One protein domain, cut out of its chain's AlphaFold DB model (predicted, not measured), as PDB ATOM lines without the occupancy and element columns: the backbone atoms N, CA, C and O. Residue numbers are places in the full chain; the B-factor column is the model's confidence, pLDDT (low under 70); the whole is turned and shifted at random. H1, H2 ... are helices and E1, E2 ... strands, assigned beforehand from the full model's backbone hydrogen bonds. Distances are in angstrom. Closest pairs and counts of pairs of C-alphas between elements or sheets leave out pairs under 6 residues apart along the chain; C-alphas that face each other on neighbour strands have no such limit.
ATOM      1  N   ILE A  44      -8.057  -8.159-102.777       81.44
ATOM      2  CA  ILE A  44      -9.036  -7.325-102.066       81.44
ATOM      3  C   ILE A  44      -8.328  -6.425-101.044       81.44
ATOM      4  O   ILE A  44      -7.873  -6.881 -99.992       81.44
ATOM      5  N   HIS A  45      -8.321  -5.119-101.301       78.06
ATOM      6  CA  HIS A  45      -7.919  -4.094-100.347       78.06
ATOM      7  C   HIS A  45      -9.089  -3.710 -99.436       78.06
ATOM      8  O   HIS A  45     -10.089  -3.135 -99.866       78.06
ATOM      9  N   LYS A  46      -8.976  -4.036 -98.142       75.75
ATOM     10  CA  LYS A  46     -10.085  -3.907 -97.178       75.75
ATOM     11  C   LYS A  46     -10.572  -2.472 -96.976       75.75
ATOM     12  O   LYS A  46     -11.755  -2.282 -96.711       75.75
ATOM     13  N   THR A  47      -9.682  -1.490 -97.084       73.94
ATOM     14  CA  THR A  47     -10.016  -0.070 -96.892       73.94
ATOM     15  C   THR A  47     -10.478   0.616 -98.180       73.94
ATOM     16  O   THR A  47     -10.827   1.788 -98.135       73.94
ATOM     17  N   GLY A  48     -10.497  -0.105 -99.307       69.94
ATOM     18  CA  GLY A  48     -10.796   0.447-100.628       69.94
ATOM     19  C   GLY A  48      -9.638   1.244-101.241       69.94
ATOM     20  O   GLY A  48      -8.583   1.392-100.619       69.94
ATOM     21  N   LEU A  49      -9.818   1.684-102.483       74.19
ATOM     22  CA  LEU A  49      -8.851   2.470-103.259       74.19
ATOM     23  C   LEU A  49      -8.887   3.960-102.875       74.19
ATOM     24  O   LEU A  49      -9.785   4.400-102.147       74.19
ATOM     25  N   GLN A  50      -7.915   4.739-103.358       69.81
ATOM     26  CA  GLN A  50      -7.811   6.178-103.078       69.81
ATOM     27  C   GLN A  50      -9.093   6.920-103.477       69.81
ATOM     28  O   GLN A  50      -9.570   6.798-104.605       69.81
ATOM     29  N   ASP A  51      -9.687   7.634-102.517       67.69
ATOM     30  CA  ASP A  51     -10.959   8.359-102.659       67.69
ATOM     31  C   ASP A  51     -12.143   7.504-103.171       67.69
ATOM     32  O   ASP A  51     -13.187   8.027-103.563       67.69
ATOM     33  N   ARG A  52     -12.014   6.165-103.137       69.31
ATOM     34  CA  ARG A  52     -13.017   5.190-103.598       69.31
ATOM     35  C   ARG A  52     -13.127   4.000-102.638       69.31
ATOM     36  O   ARG A  52     -12.713   2.887-102.966       69.31
ATOM     37  N   PRO A  53     -13.770   4.180-101.470       69.50
ATOM     38  CA  PRO A  53     -13.858   3.142-100.436       69.50
ATOM     39  C   PRO A  53     -14.680   1.902-100.849       69.50
ATOM     40  O   PRO A  53     -14.544   0.830-100.253       69.50
ATOM     41  N   LEU A  54     -15.542   2.036-101.865       67.69
ATOM     42  CA  LEU A  54     -16.354   0.937-102.401       67.69
ATOM     43  C   LEU A  54     -15.596   0.081-103.428       67.69
ATOM     44  O   LEU A  54     -15.912  -1.100-103.572       67.69
ATOM     45  N   ASN A  55     -14.552   0.622-104.063       67.56
ATOM     46  CA  ASN A  55     -13.701  -0.144-104.968       67.56
ATOM     47  C   ASN A  55     -12.597  -0.812-104.161       67.56
ATOM     48  O   ASN A  55     -11.763  -0.140-103.566       67.56
ATOM     49  N   ARG A  56     -12.609  -2.145-104.112       75.50
ATOM     50  CA  ARG A  56     -11.683  -2.928-103.277       75.50
ATOM     51  C   ARG A  56     -10.746  -3.823-104.071       75.50
ATOM     52  O   ARG A  56      -9.827  -4.371-103.479       75.50
ATOM     53  N   SER A  57     -10.966  -3.997-105.371       75.12
ATOM     54  CA  SER A  57     -10.050  -4.779-106.202       75.12
ATOM     55  C   SER A  57      -8.833  -3.932-106.562       75.12
ATOM     56  O   SER A  57      -8.959  -2.891-107.200       75.12
ATOM     57  N   LEU A  58      -7.655  -4.389-106.139       66.25
ATOM     58  CA  LEU A  58      -6.365  -3.832-106.551       66.25
ATOM     59  C   LEU A  58      -6.037  -4.211-108.000       66.25
ATOM     60  O   LEU A  58      -5.341  -3.481-108.696       66.25
ATOM     61  N   PHE A  59      -6.525  -5.360-108.470       62.97
ATOM     62  CA  PHE A  59      -6.167  -5.854-109.794       62.97
ATOM     63  C   PHE A  59      -6.872  -5.076-110.905       62.97
ATOM     64  O   PHE A  59      -6.250  -4.762-111.911       62.97
ATOM     65  N   THR A  60      -8.136  -4.712-110.705       62.47
ATOM     66  CA  THR A  60      -8.926  -3.958-111.683       62.47
ATOM     67  C   THR A  60      -9.909  -3.049-110.967       62.47
ATOM     68  O   THR A  60     -10.720  -3.529-110.173       62.47
ATOM     69  N   ALA A  61      -9.914  -1.763-111.302       57.47
ATOM     70  CA  ALA A  61     -11.029  -0.889-110.962       57.47
ATOM     71  C   ALA A  61     -11.450  -0.063-112.169       57.47
ATOM     72  O   ALA A  61     -10.671   0.151-113.101       57.47
ATOM     73  N   GLU A  62     -12.703   0.373-112.140       54.69
ATOM     74  CA  GLU A  62     -13.268   1.257-113.151       54.69
ATOM     75  C   GLU A  62     -12.522   2.600-113.164       54.69
ATOM     76  O   GLU A  62     -12.273   3.212-112.116       54.69
ATOM     77  N   ASP A  63     -12.135   3.028-114.368       55.81
ATOM     78  CA  ASP A  63     -11.516   4.325-114.620       55.81
ATOM     79  C   ASP A  63     -12.530   5.462-114.368       55.81
ATOM     80  O   ASP A  63     -13.578   5.500-115.021       55.81
ATOM     81  N   PRO A  64     -12.226   6.418-113.471       54.06
ATOM     82  CA  PRO A  64     -13.102   7.548-113.155       54.06
ATOM     83  C   PRO A  64     -13.323   8.504-114.331       54.06
ATOM     84  O   PRO A  64     -14.286   9.264-114.310       54.06
ATOM     85  N   LEU A  65     -12.424   8.514-115.321       56.00
ATOM     86  CA  LEU A  65     -12.440   9.487-116.414       56.00
ATOM     87  C   LEU A  65     -13.207   8.999-117.647       56.00
ATOM     88  O   LEU A  65     -13.608   9.822-118.467       56.00
ATOM     89  N   SER A  66     -13.417   7.686-117.796       55.09
ATOM     90  CA  SER A  66     -13.997   7.119-119.023       55.09
ATOM     91  C   SER A  66     -15.116   6.099-118.815       55.09
ATOM     92  O   SER A  66     -15.830   5.821-119.776       55.09
ATOM     93  N   GLY A  67     -15.299   5.523-117.618       52.22
ATOM     94  CA  GLY A  67     -16.373   4.557-117.316       52.22
ATOM     95  C   GLY A  67     -16.357   3.243-118.120       52.22
ATOM     96  O   GLY A  67     -17.122   2.338-117.808       52.22
ATOM     97  N   TYR A  68     -15.490   3.106-119.130       51.00
ATOM     98  CA  TYR A  68     -15.480   1.990-120.087       51.00
ATOM     99  C   TYR A  68     -14.225   1.108-120.017       51.00
ATOM    100  O   TYR A  68     -14.200   0.040-120.625       51.00
ATOM    101  N   GLY A  69     -13.183   1.516-119.289       53.25
ATOM    102  CA  GLY A  69     -11.943   0.748-119.167       53.25
ATOM    103  C   GLY A  69     -11.671   0.315-117.734       53.25
ATOM    104  O   GLY A  69     -11.305   1.147-116.906       53.25
ATOM    105  N   SER A  70     -11.774  -0.983-117.437       54.25
ATOM    106  CA  SER A  70     -11.128  -1.545-116.248       54.25
ATOM    107  C   SER A  70      -9.624  -1.609-116.515       54.25
ATOM    108  O   SER A  70      -9.164  -2.452-117.289       54.25
ATOM    109  N   TRP A  71      -8.854  -0.704-115.919       59.81
ATOM    110  CA  TRP A  71      -7.396  -0.715-116.046       59.81
ATOM    111  C   TRP A  71      -6.762  -1.429-114.856       59.81
ATOM    112  O   TRP A  71      -7.253  -1.355-113.726       59.81
ATOM    113  N   MET A  72      -5.656  -2.125-115.121       65.81
ATOM    114  CA  MET A  72      -4.858  -2.745-114.070       65.81
ATOM    115  C   MET A  72      -4.122  -1.668-113.262       65.81
ATOM    116  O   MET A  72      -3.590  -0.727-113.848       65.81
ATOM    117  N   LEU A  73      -4.053  -1.830-111.936       65.44
ATOM    118  CA  LEU A  73      -3.310  -0.953-111.009       65.44
ATOM    119  C   LEU A  73      -3.796   0.522-110.967       65.44
ATOM    120  O   LEU A  73      -3.007   1.450-111.181       65.44
ATOM    121  N   PRO A  74      -5.081   0.771-110.664       66.69
ATOM    122  CA  PRO A  74      -5.720   2.092-110.763       66.69
ATOM    123  C   PRO A  74      -5.043   3.196-109.925       66.69
ATOM    124  O   PRO A  74      -4.810   4.293-110.431       66.69
ATOM    125  N   ASP A  75      -4.672   2.912-108.673       68.69
ATOM    126  CA  ASP A  75      -4.088   3.925-107.776       68.69
ATOM    127  C   ASP A  75      -2.633   4.271-108.133       68.69
ATOM    128  O   ASP A  75      -2.198   5.410-107.972       68.69
ATOM    129  N   LEU A  76      -1.876   3.314-108.686       68.50
ATOM    130  CA  LEU A  76      -0.510   3.579-109.146       68.50
ATOM    131  C   LEU A  76      -0.522   4.530-110.349       68.50
ATOM    132  O   LEU A  76       0.309   5.432-110.443       68.50
ATOM    133  N   ARG A  77      -1.493   4.351-111.252       71.25
ATOM    134  CA  ARG A  77      -1.719   5.252-112.383       71.25
ATOM    135  C   ARG A  77      -2.082   6.657-111.910       71.25
ATOM    136  O   ARG A  77      -1.485   7.609-112.402       71.25
ATOM    137  N   TYR A  78      -2.991   6.782-110.941       70.50
ATOM    138  CA  TYR A  78      -3.387   8.080-110.391       70.50
ATOM    139  C   TYR A  78      -2.176   8.875-109.876       70.50
ATOM    140  O   TYR A  78      -1.987  10.029-110.263       70.50
ATOM    141  N   GLU A  79      -1.306   8.243-109.085       71.44
ATOM    142  CA  GLU A  79      -0.088   8.879-108.561       71.44
ATOM    143  C   GLU A  79       0.916   9.247-109.675       71.44
ATOM    144  O   GLU A  79       1.560  10.298-109.617       71.44
ATOM    145  N   LEU A  80       1.038   8.416-110.721       70.94
ATOM    146  CA  LEU A  80       1.889   8.699-111.886       70.94
ATOM    147  C   LEU A  80       1.366   9.874-112.725       70.94
ATOM    148  O   LEU A  80       2.157  10.726-113.133       70.94
ATOM    149  N   GLU A  81       0.055   9.939-112.963       71.94
ATOM    150  CA  GLU A  81      -0.600  10.996-113.745       71.94
ATOM    151  C   GLU A  81      -0.562  12.348-113.027       71.94
ATOM    152  O   GLU A  81      -0.282  13.371-113.651       71.94
ATOM    153  N   HIS A  82      -0.758  12.355-111.706       69.62
ATOM    154  CA  HIS A  82      -0.749  13.579-110.899       69.62
ATOM    155  C   HIS A  82       0.661  14.010-110.467       69.62
ATOM    156  O   HIS A  82       0.806  15.006-109.762       69.62
ATOM    157  N   ARG A  83       1.711  13.279-110.885       60.97
ATOM    158  CA  ARG A  83       3.120  13.499-110.492       60.97
ATOM    159  C   ARG A  83       3.317  13.637-108.978       60.97
ATOM    160  O   ARG A  83       4.280  14.262-108.534       60.97
ATOM    161  N   SER A  84       2.430  13.033-108.194       63.16
ATOM    162  CA  SER A  84       2.555  12.986-106.745       63.16
ATOM    163  C   SER A  84       3.493  11.842-106.365       63.16
ATOM    164  O   SER A  84       3.488  10.761-106.964       63.16
ATOM    165  N   THR A  85       4.371  12.091-105.400       64.12
ATOM    166  CA  THR A  85       5.221  11.057-104.791       64.12
ATOM    167  C   THR A  85       4.787  10.726-103.372       64.12
ATOM    168  O   THR A  85       5.348   9.811-102.775       64.12
ATOM    169  N   GLU A  86       3.804  11.449-102.832       70.38
ATOM    170  CA  GLU A  86       3.447  11.408-101.414       70.38
ATOM    171  C   GLU A  86       2.928  10.027-100.991       70.38
ATOM    172  O   GLU A  86       3.321   9.519 -99.944       70.38
ATOM    173  N   ASN A  87       2.140   9.361-101.844       70.19
ATOM    174  CA  ASN A  87       1.581   8.036-101.553       70.19
ATOM    175  C   ASN A  87       2.134   6.911-102.440       70.19
ATOM    176  O   ASN A  87       1.780   5.745-102.239       70.19
ATOM    177  N   ARG A  88       3.039   7.219-103.379       72.50
ATOM    178  CA  ARG A  88       3.606   6.244-104.326       72.50
ATOM    179  C   ARG A  88       4.164   5.005-103.625       72.50
ATOM    180  O   ARG A  88       3.790   3.889-103.971       72.50
ATOM    181  N   GLN A  89       5.017   5.196-102.619       77.88
ATOM    182  CA  GLN A  89       5.687   4.088-101.931       77.88
ATOM    183  C   GLN A  89       4.703   3.213-101.136       77.88
ATOM    184  O   GLN A  89       4.848   1.991-101.069       77.88
ATOM    185  N   LYS A  90       3.650   3.821-100.576       81.50
ATOM    186  CA  LYS A  90       2.565   3.102 -99.898       81.50
ATOM    187  C   LYS A  90       1.819   2.200-100.881       81.50
ATOM    188  O   LYS A  90       1.638   1.015-100.596       81.50
ATOM    189  N   TRP A  91       1.419   2.730-102.034       78.94
ATOM    190  CA  TRP A  91       0.708   1.951-103.044       78.94
ATOM    191  C   TRP A  91       1.590   0.871-103.665       78.94
ATOM    192  O   TRP A  91       1.166  -0.280-103.720       78.94
ATOM    193  N   GLU A  92       2.839   1.187-104.008       79.88
ATOM    194  CA  GLU A  92       3.829   0.211-104.475       79.88
ATOM    195  C   GLU A  92       3.958  -0.966-103.498       79.88
ATOM    196  O   GLU A  92       3.770  -2.119-103.886       79.88
ATOM    197  N   SER A  93       4.149  -0.687-102.203       82.94
ATOM    198  CA  SER A  93       4.236  -1.739-101.181       82.94
ATOM    199  C   SER A  93       2.949  -2.565-101.047       82.94
ATOM    200  O   SER A  93       2.998  -3.761-100.754       82.94
ATOM    201  N   THR A  94       1.789  -1.950-101.293       83.62
ATOM    202  CA  THR A  94       0.480  -2.612-101.235       83.62
ATOM    203  C   THR A  94       0.308  -3.583-102.403       83.62
ATOM    204  O   THR A  94      -0.110  -4.723-102.195       83.62
ATOM    205  N   TYR A  95       0.693  -3.172-103.614       80.56
ATOM    206  CA  TYR A  95       0.656  -4.024-104.801       80.56
ATOM    207  C   TYR A  95       1.669  -5.166-104.727       80.56
ATOM    208  O   TYR A  95       1.300  -6.315-104.972       80.56
ATOM    209  N   VAL A  96       2.910  -4.881-104.317       86.56
ATOM    210  CA  VAL A  96       3.941  -5.911-104.105       86.56
ATOM    211  C   VAL A  96       3.437  -6.961-103.117       86.56
ATOM    212  O   VAL A  96       3.440  -8.151-103.428       86.56
ATOM    213  N   ARG A  97       2.879  -6.533-101.978       85.19
ATOM    214  CA  ARG A  97       2.311  -7.445-100.976       85.19
ATOM    215  C   ARG A  97       1.171  -8.301-101.529       85.19
ATOM    216  O   ARG A  97       1.059  -9.470-101.151       85.19
ATOM    217  N   ALA A  98       0.311  -7.750-102.384       80.31
ATOM    218  CA  ALA A  98      -0.773  -8.508-103.007       80.31
ATOM    219  C   ALA A  98      -0.223  -9.616-103.925       80.31
ATOM    220  O   ALA A  98      -0.632 -10.772-103.805       80.31
ATOM    221  N   VAL A  99       0.772  -9.293-104.759       83.94
ATOM    222  CA  VAL A  99       1.434 -10.258-105.657       83.94
ATOM    223  C   VAL A  99       2.191 -11.330-104.870       83.94
ATOM    224  O   VAL A  99       2.051 -12.518-105.158       83.94
ATOM    225  N   GLU A 100       2.938 -10.951-103.834       87.75
ATOM    226  CA  GLU A 100       3.618 -11.901-102.943       87.75
ATOM    227  C   GLU A 100       2.622 -12.825-102.233       87.75
ATOM    228  O   GLU A 100       2.833 -14.038-102.136       87.75
ATOM    229  N   THR A 101       1.494 -12.270-101.779       85.00
ATOM    230  CA  THR A 101       0.421 -13.046-101.153       85.00
ATOM    231  C   THR A 101      -0.149 -14.064-102.134       85.00
ATOM    232  O   THR A 101      -0.277 -15.234-101.766       85.00
ATOM    233  N   LEU A 102      -0.438 -13.663-103.377       85.69
ATOM    234  CA  LEU A 102      -0.888 -14.575-104.427       85.69
ATOM    235  C   LEU A 102       0.146 -15.681-104.677       85.69
ATOM    236  O   LEU A 102      -0.194 -16.863-104.616       85.69
ATOM    237  N   GLY A 103       1.413 -15.311-104.881       87.62
ATOM    238  CA  GLY A 103       2.504 -16.255-105.124       87.62
ATOM    239  C   GLY A 103       2.669 -17.273-103.992       87.62
ATOM    240  O   GLY A 103       2.841 -18.467-104.247       87.62
ATOM    241  N   SER A 104       2.539 -16.839-102.734       87.50
ATOM    242  CA  SER A 104       2.592 -17.739-101.576       87.50
ATOM    243  C   SER A 104       1.404 -18.711-101.524       87.50
ATOM    244  O   SER A 104       1.574 -19.868-101.139       87.50
ATOM    245  N   ARG A 105       0.204 -18.278-101.933       88.62
ATOM    246  CA  ARG A 105      -0.991 -19.135-101.981       88.62
ATOM    247  C   ARG A 105      -0.907 -20.152-103.113       88.62
ATOM    248  O   ARG A 105      -1.196 -21.319-102.869       88.62
ATOM    249  N   ILE A 106      -0.451 -19.742-104.299       89.62
ATOM    250  CA  ILE A 106      -0.208 -20.653-105.428       89.62
ATOM    251  C   ILE A 106       0.785 -21.736-105.009       89.62
ATOM    252  O   ILE A 106       0.497 -22.916-105.169       89.62
ATOM    253  N   ARG A 107       1.902 -21.352-104.375       90.31
ATOM    254  CA  ARG A 107       2.908 -22.310-103.900       90.31
ATOM    255  C   ARG A 107       2.327 -23.341-102.932       90.31
ATOM    256  O   ARG A 107       2.548 -24.529-103.123       90.31
ATOM    257  N   LYS A 108       1.514 -22.909-101.961       87.69
ATOM    258  CA  LYS A 108       0.826 -23.815-101.021       87.69
ATOM    259  C   LYS A 108      -0.114 -24.801-101.719       87.69
ATOM    260  O   LYS A 108      -0.221 -25.951-101.290       87.69
ATOM    261  N   ILE A 109      -0.812 -24.360-102.767       88.56
ATOM    262  CA  ILE A 109      -1.672 -25.239-103.573       88.56
ATOM    263  C   ILE A 109      -0.804 -26.247-104.331       88.56
ATOM    264  O   ILE A 109      -1.075 -27.442-104.260       88.56
ATOM    265  N   THR A 110       0.270 -25.798-104.987       88.69
ATOM    266  CA  THR A 110       1.208 -26.679-105.700       88.69
ATOM    267  C   THR A 110       1.838 -27.718-104.773       88.69
ATOM    268  O   THR A 110       1.862 -28.893-105.121       88.69
ATOM    269  N   GLU A 111       2.273 -27.324-103.576       88.81
ATOM    270  CA  GLU A 111       2.794 -28.238-102.551       88.81
ATOM    271  C   GLU A 111       1.738 -29.279-102.146       88.81
ATOM    272  O   GLU A 111       2.015 -30.480-102.141       88.81
ATOM    273  N   SER A 112       0.495 -28.841-101.904       83.69
ATOM    274  CA  SER A 112      -0.620 -29.735-101.559       83.69
ATOM    275  C   SER A 112      -0.930 -30.739-102.676       83.69
ATOM    276  O   SER A 112      -1.219 -31.898-102.390       83.69
ATOM    277  N   LEU A 113      -0.834 -30.318-103.941       84.19
ATOM    278  CA  LEU A 113      -1.007 -31.192-105.105       84.19
ATOM    279  C   LEU A 113       0.160 -32.172-105.261       84.19
ATOM    280  O   LEU A 113      -0.073 -33.350-105.504       84.19
ATOM    281  N   SER A 114       1.400 -31.713-105.070       83.88
ATOM    282  CA  SER A 114       2.588 -32.574-105.154       83.88
ATOM    283  C   SER A 114       2.648 -33.624-104.047       83.88
ATOM    284  O   SER A 114       3.154 -34.708-104.281       83.88
ATOM    285  N   SER A 115       2.086 -33.345-102.864       77.19
ATOM    286  CA  SER A 115       2.013 -34.322-101.768       77.19
ATOM    287  C   SER A 115       1.003 -35.456-101.996       77.19
ATOM    288  O   SER A 115       0.930 -36.370-101.178       77.19
ATOM    289  N   LEU A 116       0.195 -35.379-103.061       63.53
ATOM    290  CA  LEU A 116      -0.799 -36.393-103.426       63.53
ATOM    291  C   LEU A 116      -0.312 -37.392-104.488       63.53
ATOM    292  O   LEU A 116      -0.993 -38.398-104.686       63.53
TER     293      LEU A 116
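Overview. This is residues 44 to 116 of the 117 residues of the protein "TFR_dimer domain-containing protein" of Candidatus Latescibacteria bacterium (UniProt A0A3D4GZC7). One long helix, H2, reaches out as an arm from a small body, and residues 100 to 116, of which 100 to 114 belong to H2, stick out free. The body holds the first part of H2, the short helix H1 that folds back along it in a helical hairpin, the little two-strand hairpin E1 and E2, and the unnamed stretch 44 to 59. The printed part has 73 residues, with E1, E2, H1 and H2 in that order; the sheet, E1 - E2, is antiparallel, and the class is mostly helix. The whole is loose, with a radius of gyration of the C-alphas of 15.2 A, and elongated, spanning 49 by 27 by 19 A.

Along the chain. Start at C-alpha 44, at (-9.036, -7.325, -102.066); residues 44 to 59 hold no named element. Find E1 at residues 60 to 62, then E2 at residues 70 to 72. H1 takes residues 74 to 81, 10.7 A long. H2 runs from C-alpha 88 at (3.606, 6.244, -104.326) to C-alpha 114 at (2.588, -32.574, -105.154), 38.8 A.

Arrangement. Look first at H1 and H2, which touch, H2 with residues 88 to 92 alone; their closest C-alphas, of Glu 79 and Arg 88, are 6.2 A apart. They run opposite ways at a shallow tilt of 34.8 degrees, only just short of steep. In both helices every O i to N i+4 pair is within hydrogen-bond range. In the hairpin E1 and E2, N 71 and O 61 are within hydrogen-bond range at 3.5 A. E1 and E2 are apart from H2.

Size, cuts and confidence. The C-alphas of Arg 83 and Leu 116 are the two farthest apart, 50.5 A. The printed part has no cut, and no link is long. Mean pLDDT of the printed part is 72.9; look for values under 70 at residues 58 to 76, among others.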